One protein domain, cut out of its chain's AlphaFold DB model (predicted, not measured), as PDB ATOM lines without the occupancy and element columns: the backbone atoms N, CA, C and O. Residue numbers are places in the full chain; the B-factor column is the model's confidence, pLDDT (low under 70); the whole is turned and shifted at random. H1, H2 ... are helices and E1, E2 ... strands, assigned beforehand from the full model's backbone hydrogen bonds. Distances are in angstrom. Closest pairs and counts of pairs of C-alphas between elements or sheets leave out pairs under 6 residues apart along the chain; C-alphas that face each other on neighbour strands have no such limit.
ATOM      1  N   ALA A   2     -27.886 -64.480  56.123       82.19
ATOM      2  CA  ALA A   2     -27.156 -63.525  55.307       82.19
ATOM      3  C   ALA A   2     -26.282 -64.278  54.289       82.19
ATOM      4  O   ALA A   2     -26.025 -65.477  54.434       82.19
ATOM      5  N   ALA A   3     -25.867 -63.597  53.220       79.31
ATOM      6  CA  ALA A   3     -25.076 -64.218  52.158       79.31
ATOM      7  C   ALA A   3     -23.719 -64.747  52.664       79.31
ATOM      8  O   ALA A   3     -23.259 -65.773  52.169       79.31
ATOM      9  N   ASP A   4     -23.153 -64.100  53.686       86.25
ATOM     10  CA  ASP A   4     -21.821 -64.393  54.229       86.25
ATOM     11  C   ASP A   4     -21.835 -65.340  55.440       86.25
ATOM     12  O   ASP A   4     -20.787 -65.607  56.028       86.25
ATOM     13  N   ASP A   5     -23.005 -65.873  55.811       93.00
ATOM     14  CA  ASP A   5     -23.103 -66.840  56.903       93.00
ATOM     15  C   ASP A   5     -22.323 -68.124  56.561       93.00
ATOM     16  O   ASP A   5     -22.363 -68.636  55.434       93.00
ATOM     17  N   LEU A   6     -21.649 -68.682  57.569       94.81
ATOM     18  CA  LEU A   6     -20.979 -69.977  57.500       94.81
ATOM     19  C   LEU A   6     -21.850 -71.032  58.185       94.81
ATOM     20  O   LEU A   6     -22.183 -70.908  59.363       94.81
ATOM     21  N   VAL A   7     -22.218 -72.077  57.447       96.31
ATOM     22  CA  VAL A   7     -23.063 -73.165  57.950       96.31
ATOM     23  C   VAL A   7     -22.200 -74.381  58.228       96.31
ATOM     24  O   VAL A   7     -21.560 -74.908  57.320       96.31
ATOM     25  N   PHE A   8     -22.233 -74.867  59.464       96.25
ATOM     26  CA  PHE A   8     -21.634 -76.143  59.831       96.25
ATOM     27  C   PHE A   8     -22.716 -77.194  60.038       96.25
ATOM     28  O   PHE A   8     -23.676 -76.973  60.775       96.25
ATOM     29  N   VAL A   9     -22.542 -78.349  59.405       96.81
ATOM     30  CA  VAL A   9     -23.414 -79.511  59.567       96.81
ATOM     31  C   VAL A   9     -22.554 -80.689  60.000       96.81
ATOM     32  O   VAL A   9     -21.603 -81.050  59.310       96.81
ATOM     33  N   PHE A  10     -22.902 -81.299  61.130       96.12
ATOM     34  CA  PHE A  10     -22.227 -82.481  61.653       96.12
ATOM     35  C   PHE A  10     -23.205 -83.652  61.662       96.12
ATOM     36  O   PHE A  10     -24.228 -83.604  62.343       96.12
ATOM     37  N   LEU A  11     -22.887 -84.700  60.905       96.44
ATOM     38  CA  LEU A  11     -23.619 -85.962  60.899       96.44
ATOM     39  C   LEU A  11     -22.752 -87.016  61.580       96.44
ATOM     40  O   LEU A  11     -21.734 -87.443  61.033       96.44
ATOM     41  N   LEU A  12     -23.159 -87.394  62.788       94.62
ATOM     42  CA  LEU A  12     -22.507 -88.397  63.623       94.62
ATOM     43  C   LEU A  12     -23.498 -89.532  63.866       94.62
ATOM     44  O   LEU A  12     -24.662 -89.271  64.167       94.62
ATOM     45  N   GLY A  13     -23.042 -90.777  63.759       93.06
ATOM     46  CA  GLY A  13     -23.876 -91.945  64.023       93.06
ATOM     47  C   GLY A  13     -23.698 -93.035  62.979       93.06
ATOM     48  O   GLY A  13     -22.583 -93.316  62.537       93.06
ATOM     49  N   HIS A  14     -24.812 -93.658  62.602       95.19
ATOM     50  CA  HIS A  14     -24.827 -94.804  61.707       95.19
ATOM     51  C   HIS A  14     -25.228 -94.407  60.295       95.19
ATOM     52  O   HIS A  14     -26.042 -93.509  60.074       95.19
ATOM     53  N   ALA A  15     -24.638 -95.109  59.343       96.94
ATOM     54  CA  ALA A  15     -25.033 -95.043  57.960       96.94
ATOM     55  C   ALA A  15     -24.780 -96.388  57.292       96.94
ATOM     56  O   ALA A  15     -23.981 -97.202  57.767       96.94
ATOM     57  N   SER A  16     -25.465 -96.598  56.178       95.69
ATOM     58  CA  SER A  16     -25.337 -97.786  55.351       95.69
ATOM     59  C   SER A  16     -25.229 -97.413  53.876       95.69
ATOM     60  O   SER A  16     -25.565 -96.303  53.455       95.69
ATOM     61  N   PHE A  17     -24.733 -98.359  53.082       95.88
ATOM     62  CA  PHE A  17     -24.707 -98.269  51.630       95.88
ATOM     63  C   PHE A  17     -25.229 -99.578  51.043       95.88
ATOM     64  O   PHE A  17     -24.658-100.643  51.268       95.88
ATOM     65  N   ASP A  18     -26.327 -99.509  50.296       91.00
ATOM     66  CA  ASP A  18     -27.036-100.680  49.764       91.00
ATOM     67  C   ASP A  18     -26.618-101.036  48.327       91.00
ATOM     68  O   ASP A  18     -27.413-101.544  47.538       91.00
ATOM     69  N   SER A  19     -25.359-100.759  47.968       89.44
ATOM     70  CA  SER A  19     -24.827-100.839  46.593       89.44
ATOM     71  C   SER A  19     -25.443 -99.853  45.596       89.44
ATOM     72  O   SER A  19     -24.998 -99.792  44.450       89.44
ATOM     73  N   LYS A  20     -26.431 -99.058  46.017       91.62
ATOM     74  CA  LYS A  20     -27.075 -98.048  45.183       91.62
ATOM     75  C   LYS A  20     -26.928 -96.655  45.775       91.62
ATOM     76  O   LYS A  20     -26.567 -95.733  45.049       91.62
ATOM     77  N   GLU A  21     -27.201 -96.491  47.065       95.19
ATOM     78  CA  GLU A  21     -27.212 -95.176  47.690       95.19
ATOM     79  C   GLU A  21     -26.739 -95.196  49.145       95.19
ATOM     80  O   GLU A  21     -26.930 -96.160  49.884       95.19
ATOM     81  N   TYR A  22     -26.106 -94.094  49.546       97.56
ATOM     82  CA  TYR A  22     -25.795 -93.813  50.941       97.56
ATOM     83  C   TYR A  22     -27.073 -93.474  51.712       97.56
ATOM     84  O   TYR A  22     -27.889 -92.690  51.225       97.56
ATOM     85  N   LYS A  23     -27.203 -93.997  52.932       97.69
ATOM     86  CA  LYS A  23     -28.320 -93.734  53.844       97.69
ATOM     87  C   LYS A  23     -27.801 -93.383  55.230       97.69
ATOM     88  O   LYS A  23     -27.156 -94.207  55.869       97.69
ATOM     89  N   PHE A  24     -28.102 -92.175  55.693       97.56
ATOM     90  CA  PHE A  24     -27.900 -91.776  57.080       97.56
ATOM     91  C   PHE A  24     -29.059 -92.297  57.927       97.56
ATOM     92  O   PHE A  24     -30.216 -91.967  57.652       97.56
ATOM     93  N   ASN A  25     -28.750 -93.114  58.937       95.75
ATOM     94  CA  ASN A  25     -29.780 -93.829  59.675       95.75
ATOM     95  C   ASN A  25     -30.417 -92.968  60.761       95.75
ATOM     96  O   ASN A  25     -29.727 -92.394  61.606       95.75
ATOM     97  N   LEU A  26     -31.748 -92.922  60.756       94.75
ATOM     98  CA  LEU A  26     -32.557 -92.153  61.696       94.75
ATOM     99  C   LEU A  26     -33.639 -93.024  62.337       94.75
ATOM    100  O   LEU A  26     -33.975 -94.106  61.861       94.75
ATOM    101  N   LEU A  27     -34.236 -92.521  63.417       92.81
ATOM    102  CA  LEU A  27     -35.513 -93.047  63.892       92.81
ATOM    103  C   LEU A  27     -36.611 -92.594  62.920       92.81
ATOM    104  O   LEU A  27     -37.113 -91.477  63.019       92.81
ATOM    105  N   GLY A  28     -36.947 -93.462  61.967       92.31
ATOM    106  CA  GLY A  28     -37.871 -93.163  60.875       92.31
ATOM    107  C   GLY A  28     -37.214 -93.403  59.515       92.31
ATOM    108  O   GLY A  28     -36.323 -94.244  59.417       92.31
ATOM    109  N   PRO A  29     -37.663 -92.711  58.455       94.56
ATOM    110  CA  PRO A  29     -37.025 -92.799  57.149       94.56
ATOM    111  C   PRO A  29     -35.555 -92.365  57.208       94.56
ATOM    112  O   PRO A  29     -35.240 -91.301  57.742       94.56
ATOM    113  N   ASP A  30     -34.676 -93.186  56.637       97.00
ATOM    114  CA  ASP A  30     -33.276 -92.824  56.425       97.00
ATOM    115  C   ASP A  30     -33.177 -91.638  55.463       97.00
ATOM    116  O   ASP A  30     -33.925 -91.568  54.489       97.00
ATOM    117  N   VAL A  31     -32.210 -90.750  55.699       97.69
ATOM    118  CA  VAL A  31     -31.903 -89.665  54.758       97.69
ATOM    119  C   VAL A  31     -30.893 -90.162  53.746       97.69
ATOM    120  O   VAL A  31     -29.792 -90.587  54.108       97.69
ATOM    121  N   THR A  32     -31.235 -90.076  52.469       97.81
ATOM    122  CA  THR A  32     -30.335 -90.532  51.418       97.81
ATOM    123  C   THR A  32     -29.268 -89.497  51.054       97.81
ATOM    124  O   THR A  32     -29.376 -88.305  51.359       97.81
ATOM    125  N   GLY A  33     -28.213 -89.928  50.356       97.50
ATOM    126  CA  GLY A  33     -27.200 -89.015  49.820       97.50
ATOM    127  C   GLY A  33     -27.783 -87.968  48.859       97.50
ATOM    128  O   GLY A  33     -27.362 -86.809  48.885       97.50
ATOM    129  N   SER A  34     -28.769 -88.343  48.034       97.44
ATOM    130  CA  SER A  34     -29.444 -87.408  47.122       97.44
ATOM    131  C   SER A  34     -30.363 -86.422  47.850       97.44
ATOM    132  O   SER A  34     -30.366 -85.236  47.515       97.44
ATOM    133  N   GLU A  35     -31.074 -86.861  48.889       97.94
ATOM    134  CA  GLU A  35     -31.869 -85.974  49.746       97.94
ATOM    135  C   GLU A  35     -30.981 -84.994  50.508       97.94
ATOM    136  O   GLU A  35     -31.250 -83.791  50.523       97.94
ATOM    137  N   LEU A  36     -29.861 -85.475  51.061       97.88
ATOM    138  CA  LEU A  36     -28.872 -84.620  51.708       97.88
ATOM    139  C   LEU A  36     -28.353 -83.554  50.737       97.88
ATOM    140  O   LEU A  36     -28.259 -82.383  51.105       97.88
ATOM    141  N   LYS A  37     -28.091 -83.917  49.475       97.94
ATOM    142  CA  LYS A  37     -27.735 -82.945  48.434       97.94
ATOM    143  C   LYS A  37     -28.822 -81.886  48.260       97.94
ATOM    144  O   LYS A  37     -28.501 -80.699  48.274       97.94
ATOM    145  N   ALA A  38     -30.081 -82.296  48.129       97.94
ATOM    146  CA  ALA A  38     -31.204 -81.377  47.964       97.94
ATOM    147  C   ALA A  38     -31.347 -80.421  49.161       97.94
ATOM    148  O   ALA A  38     -31.628 -79.236  48.977       97.94
ATOM    149  N   TYR A  39     -31.089 -80.890  50.386       97.12
ATOM    150  CA  TYR A  39     -31.061 -80.030  51.570       97.12
ATOM    151  C   TYR A  39     -29.924 -79.009  51.510       97.12
ATOM    152  O   TYR A  39     -30.155 -77.829  51.770       97.12
ATOM    153  N   LEU A  40     -28.720 -79.432  51.117       96.75
ATOM    154  CA  LEU A  40     -27.574 -78.532  50.990       96.75
ATOM    155  C   LEU A  40     -27.703 -77.555  49.810       96.75
ATOM    156  O   LEU A  40     -27.093 -76.486  49.829       96.75
ATOM    157  N   ASP A  41     -28.469 -77.890  48.769       95.81
ATOM    158  CA  ASP A  41     -28.725 -77.009  47.617       95.81
ATOM    159  C   ASP A  41     -29.569 -75.778  48.009       95.81
ATOM    160  O   ASP A  41     -29.582 -74.778  47.293       95.81
ATOM    161  N   ARG A  42     -30.203 -75.793  49.192       94.44
ATOM    162  CA  ARG A  42     -30.942 -74.649  49.759       94.44
ATOM    163  C   ARG A  42     -30.038 -73.535  50.304       94.44
ATOM    164  O   ARG A  42     -30.557 -72.509  50.740       94.44
ATOM    165  N   PHE A  43     -28.717 -73.716  50.250       93.75
ATOM    166  CA  PHE A  43     -27.702 -72.732  50.636       93.75
ATOM    167  C   PHE A  43     -26.909 -72.266  49.400       93.75
ATOM    168  O   PHE A  43     -25.770 -72.690  49.199       93.75
ATOM    169  N   PRO A  44     -27.501 -71.438  48.518       89.56
ATOM    170  CA  PRO A  44     -26.875 -71.077  47.245       89.56
ATOM    171  C   PRO A  44     -25.704 -70.095  47.403       89.56
ATOM    172  O   PRO A  44     -24.774 -70.109  46.595       89.56
ATOM    173  N   SER A  45     -25.742 -69.235  48.425       92.25
ATOM    174  CA  SER A  45     -24.729 -68.198  48.667       92.25
ATOM    175  C   SER A  45     -23.804 -68.520  49.836       92.25
ATOM    176  O   SER A  45     -22.629 -68.166  49.783       92.25
ATOM    177  N   GLN A  46     -24.316 -69.200  50.864       95.62
ATOM    178  CA  GLN A  46     -23.560 -69.499  52.078       95.62
ATOM    179  C   GLN A  46     -22.444 -70.502  51.798       95.62
ATOM    180  O   GLN A  46     -22.560 -71.389  50.947       95.62
ATOM    181  N   LYS A  47     -21.369 -70.396  52.578       95.81
ATOM    182  CA  LYS A  47     -20.369 -71.459  52.655       95.81
ATOM    183  C   LYS A  47     -20.893 -72.539  53.593       95.81
ATOM    184  O   LYS A  47     -21.327 -72.236  54.702       95.81
ATOM    185  N   VAL A  48     -20.837 -73.792  53.158       97.50
ATOM    186  CA  VAL A  48     -21.273 -74.938  53.959       97.50
ATOM    187  C   VAL A  48     -20.094 -75.862  54.222       97.50
ATOM    188  O   VAL A  48     -19.427 -76.305  53.288       97.50
ATOM    189  N   VAL A  49     -19.865 -76.190  55.488       97.75
ATOM    190  CA  VAL A  49     -18.939 -77.238  55.918       97.75
ATOM    191  C   VAL A  49     -19.767 -78.408  56.429       97.75
ATOM    192  O   VAL A  49     -20.420 -78.307  57.466       97.75
ATOM    193  N   LEU A  50     -19.755 -79.515  55.693       98.06
ATOM    194  CA  LEU A  50     -20.348 -80.771  56.132       98.06
ATOM    195  C   LEU A  50     -19.247 -81.689  56.654       98.06
ATOM    196  O   LEU A  50     -18.329 -82.042  55.914       98.06
ATOM    197  N   VAL A  51     -19.401 -82.149  57.891       98.06
ATOM    198  CA  VAL A  51     -18.645 -83.264  58.454       98.06
ATOM    199  C   VAL A  51     -19.581 -84.456  58.576       98.06
ATOM    200  O   VAL A  51     -20.505 -84.450  59.386       98.06
ATOM    201  N   CYS A  52     -19.340 -85.491  57.780       98.00
ATOM    202  CA  CYS A  52     -20.054 -86.754  57.859       98.00
ATOM    203  C   CYS A  52     -19.128 -87.827  58.439       98.00
ATOM    204  O   CYS A  52     -18.345 -88.453  57.722       98.00
ATOM    205  N   ALA A  53     -19.211 -88.030  59.753       97.25
ATOM    206  CA  ALA A  53     -18.423 -89.030  60.462       97.25
ATOM    207  C   ALA A  53     -19.266 -90.276  60.737       97.25
ATOM    208  O   ALA A  53     -19.650 -90.576  61.867       97.25
ATOM    209  N   THR A  54     -19.602 -90.953  59.645       97.50
ATOM    210  CA  THR A  54     -20.390 -92.185  59.633       97.50
ATOM    211  C   THR A  54     -19.696 -93.220  58.745       97.50
ATOM    212  O   THR A  54     -18.893 -92.837  57.876       97.50
ATOM    213  N   PRO A  55     -19.992 -94.519  58.924       97.06
ATOM    214  CA  PRO A  55     -19.577 -95.543  57.971       97.06
ATOM    215  C   PRO A  55     -20.061 -95.218  56.551       97.06
ATOM    216  O   PRO A  55     -21.035 -94.490  56.368       97.06
ATOM    217  N   CYS A  56     -19.379 -95.738  55.534       97.38
ATOM    218  CA  CYS A  56     -19.740 -95.587  54.119       97.38
ATOM    219  C   CYS A  56     -19.778 -94.132  53.593       97.38
ATOM    220  O   CYS A  56     -20.162 -93.901  52.446       97.38
ATOM    221  N   SER A  57     -19.388 -93.136  54.395       97.88
ATOM    222  CA  SER A  57     -19.543 -91.710  54.078       97.88
ATOM    223  C   SER A  57     -18.736 -91.241  52.866       97.88
ATOM    224  O   SER A  57     -19.124 -90.259  52.239       97.88
ATOM    225  N   GLY A  58     -17.661 -91.933  52.480       97.31
ATOM    226  CA  GLY A  58     -16.756 -91.525  51.401       97.31
ATOM    227  C   GLY A  58     -17.434 -91.223  50.059       97.31
ATOM    228  O   GLY A  58     -17.029 -90.288  49.365       97.31
ATOM    229  N   ILE A  59     -18.524 -91.921  49.714       97.19
ATOM    230  CA  ILE A  59     -19.292 -91.663  48.479       97.19
ATOM    231  C   ILE A  59     -19.927 -90.267  48.442       97.19
ATOM    232  O   ILE A  59     -20.101 -89.691  47.364       97.19
ATOM    233  N   LEU A  60     -20.206 -89.671  49.607       97.88
ATOM    234  CA  LEU A  60     -20.778 -88.331  49.708       97.88
ATOM    235  C   LEU A  60     -19.855 -87.255  49.136       97.88
ATOM    236  O   LEU A  60     -20.353 -86.237  48.662       97.88
ATOM    237  N   THR A  61     -18.535 -87.475  49.104       97.00
ATOM    238  CA  THR A  61     -17.608 -86.537  48.449       97.00
ATOM    239  C   THR A  61     -17.964 -86.344  46.974       97.00
ATOM    240  O   THR A  61     -17.989 -85.212  46.493       97.00
ATOM    241  N   LYS A  62     -18.336 -87.419  46.266       95.62
ATOM    242  CA  LYS A  62     -18.757 -87.369  44.858       95.62
ATOM    243  C   LYS A  62     -20.158 -86.780  44.706       95.62
ATOM    244  O   LYS A  62     -20.380 -85.972  43.811       95.62
ATOM    245  N   ILE A  63     -21.091 -87.156  45.583       96.88
ATOM    246  CA  ILE A  63     -22.506 -86.751  45.492       96.88
ATOM    247  C   ILE A  63     -22.697 -85.263  45.832       96.88
ATOM    248  O   ILE A  63     -23.501 -84.574  45.202       96.88
ATOM    249  N   LEU A  64     -21.973 -84.760  46.834       97.56
ATOM    250  CA  LEU A  64     -22.221 -83.447  47.436       97.56
ATOM    251  C   LEU A  64     -21.261 -82.350  46.964       97.56
ATOM    252  O   LEU A  64     -21.468 -81.189  47.331       97.56
ATOM    253  N   SER A  65     -20.249 -82.696  46.159       95.62
ATOM    254  CA  SER A  65     -19.285 -81.749  45.589       95.62
ATOM    255  C   SER A  65     -19.989 -80.599  44.874       95.62
ATOM    256  O   SER A  65     -20.759 -80.796  43.934       95.62
ATOM    257  N   HIS A  66     -19.721 -79.378  45.328       95.50
ATOM    258  CA  HIS A  66     -20.295 -78.165  44.765       95.50
ATOM    259  C   HIS A  66     -19.449 -76.948  45.155       95.50
ATOM    260  O   HIS A  66     -18.723 -76.973  46.151       95.50
ATOM    261  N   LYS A  67     -19.585 -75.846  44.410       94.50
ATOM    262  CA  LYS A  67     -19.025 -74.552  44.821       94.50
ATOM    263  C   LYS A  67     -19.573 -74.157  46.201       94.50
ATOM    264  O   LYS A  67     -20.736 -74.419  46.500       94.50
ATOM    265  N   ASN A  68     -18.741 -73.501  47.009       94.12
ATOM    266  CA  ASN A  68     -19.061 -73.062  48.372       94.12
ATOM    267  C   ASN A  68     -19.314 -74.206  49.374       94.12
ATOM    268  O   ASN A  68     -19.873 -73.959  50.439       94.12
ATOM    269  N   ARG A  69     -18.882 -75.441  49.076       96.50
ATOM    270  CA  ARG A  69     -18.956 -76.565  50.018       96.50
ATOM    271  C   ARG A  69     -17.590 -77.129  50.364       96.50
ATOM    272  O   ARG A  69     -16.759 -77.338  49.485       96.50
ATOM    273  N   ILE A  70     -17.411 -77.437  51.641       97.56
ATOM    274  CA  ILE A  70     -16.335 -78.276  52.161       97.56
ATOM    275  C   ILE A  70     -17.002 -79.545  52.684       97.56
ATOM    276  O   ILE A  70     -17.843 -79.476  53.577       97.56
ATOM    277  N   ILE A  71     -16.659 -80.696  52.102       98.00
ATOM    278  CA  ILE A  71     -17.216 -81.998  52.479       98.00
ATOM    279  C   ILE A  71     -16.101 -82.833  53.102       98.00
ATOM    280  O   ILE A  71     -15.105 -83.122  52.443       98.00
ATOM    281  N   ILE A  72     -16.279 -83.215  54.363       98.00
ATOM    282  CA  ILE A  72     -15.354 -84.057  55.121       98.00
ATOM    283  C   ILE A  72     -16.057 -85.370  55.436       98.00
ATOM    284  O   ILE A  72     -17.137 -85.374  56.027       98.00
ATOM    285  N   THR A  73     -15.436 -86.483  55.059       98.12
ATOM    286  CA  THR A  73     -15.940 -87.835  55.313       98.12
ATOM    287  C   THR A  73     -14.964 -88.601  56.193       98.12
ATOM    288  O   THR A  73     -13.750 -88.423  56.083       98.12
ATOM    289  N   ALA A  74     -15.490 -89.455  57.071       97.56
ATOM    290  CA  ALA A  74     -14.655 -90.322  57.902       97.56
ATOM    291  C   ALA A  74     -14.057 -91.499  57.121       97.56
ATOM    292  O   ALA A  74     -13.019 -92.023  57.516       97.56
ATOM    293  N   THR A  75     -14.701 -91.911  56.026       97.00
ATOM    294  CA  THR A  75     -14.235 -93.015  55.181       97.00
ATOM    295  C   THR A  75     -13.781 -92.516  53.809       97.00
ATOM    296  O   THR A  75     -14.173 -91.436  53.352       97.00
ATOM    297  N   LYS A  76     -12.926 -93.301  53.148       95.44
ATOM    298  CA  LYS A  76     -12.413 -93.068  51.792       95.44
ATOM    299  C   LYS A  76     -13.445 -93.461  50.735       95.44
ATOM    300  O   LYS A  76     -13.473 -92.853  49.667       95.44
ATOM    301  N   ASN A  77     -14.274 -94.469  51.008       95.50
ATOM    302  CA  ASN A  77     -15.323 -94.932  50.100       95.50
ATOM    303  C   ASN A  77     -16.550 -95.512  50.838       95.50
ATOM    304  O   ASN A  77     -16.613 -95.568  52.067       95.50
ATOM    305  N   GLU A  78     -17.548 -95.905  50.053       95.50
ATOM    306  CA  GLU A  78     -18.820 -96.504  50.460       95.50
ATOM    307  C   GLU A  78     -18.712 -97.904  51.080       95.50
ATOM    308  O   GLU A  78     -19.626 -98.326  51.782       95.50
ATOM    309  N   PHE A  79     -17.626 -98.637  50.838       95.19
ATOM    310  CA  PHE A  79     -17.478-100.030  51.272       95.19
ATOM    311  C   PHE A  79     -16.895-100.162  52.685       95.19
ATOM    312  O   PHE A  79     -16.869-101.253  53.251       95.19
ATOM    313  N   GLU A  80     -16.453 -99.057  53.282       95.06
ATOM    314  CA  GLU A  80     -15.949 -99.007  54.655       95.06
ATOM    315  C   GLU A  80     -17.113 -98.875  55.649       95.06
ATOM    316  O   GLU A  80     -17.519 -97.775  56.017       95.06
ATOM    317  N   ASN A  81     -17.668-100.009  56.075       91.75
ATOM    318  CA  ASN A  81     -18.880-100.098  56.902       91.75
ATOM    319  C   ASN A  81     -18.628-100.224  58.422       91.75
ATOM    320  O   ASN A  81     -19.578-100.315  59.200       91.75
TER     321      ASN A  81
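AT A GLANCE: This is residues 2 to 81 of the 123 residues of an uncharacterized protein of Acidobacteria bacterium (UniProt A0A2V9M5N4). A small wall of three parallel strands, E1, E4 and E5, has the helix H2 over one face, and the helix H1 packs on H2. A hairpin, E2 and E3, sits at the end of the wall where E1 ends. The 80 printed residues run E1, E2, E3, H1, E4, H2, E5, a mixed class with sheet order E1, E4, E5. The whole is compact, with a radius of gyration of the C-alphas of 12.3 A and spans of 36 by 27 by 20 A.

HOW THE PARTS SIT: Begin at E1, residues 6 to 12, an edge strand parallel to E4, residues 47 to 53, at 11 degrees; look for N 9 and O 49 at 2.9 A. E5, residues 69 to 73, is parallel to E4 on its other side at 8 degrees, with N 72 and O 50 at 2.8 A. E1 runs on into E2, residues 15 to 17, across a break of 2 residues at 80 degrees. E2 forms an antiparallel hairpin with E3, residues 22 to 24, where N 16 and O 23 are 2.9 A apart. H2, residues 57 to 64, is on the larger sheet at a height of 7.6 A, over E5 and along the strands at 6 degrees on the local plane; its closest C-alphas to E5 are those of Ser 57 and Thr 73, 5.4 A apart. E4, H2 and E5 make a strand-helix-strand unit, two parallel neighbour strands with a helix between, and its crossover is right-handed. H1, residues 33 to 40, touches H2 at a steep tilt of 56 degrees, the same way, closest at the C-alphas of Lys 37 and Leu 64, 5.6 A; it only grazes the larger sheet, with residue 40. Every O i to N i+4 pair is within hydrogen-bond range in H1, but 2 of 4 in H2.

IN THESE COORDINATES: Find C-alpha 6 at (-20.979, -69.977, 57.500); from there E1 runs 19.5 A. E4 covers 19.3 A and E5 12.8 A, ending at C-alpha 73, (-15.940, -87.835, 55.313). E2 measures 7.1 A, E3 6.8 A, H1 10.6 A and H2 10.9 A.

THE WHOLE: The C-alphas farthest apart are those of Ala 2 and Ser 19, 38.4 A. The printed part has no cut, no link is long, and no printed residue is under 70 in pLDDT.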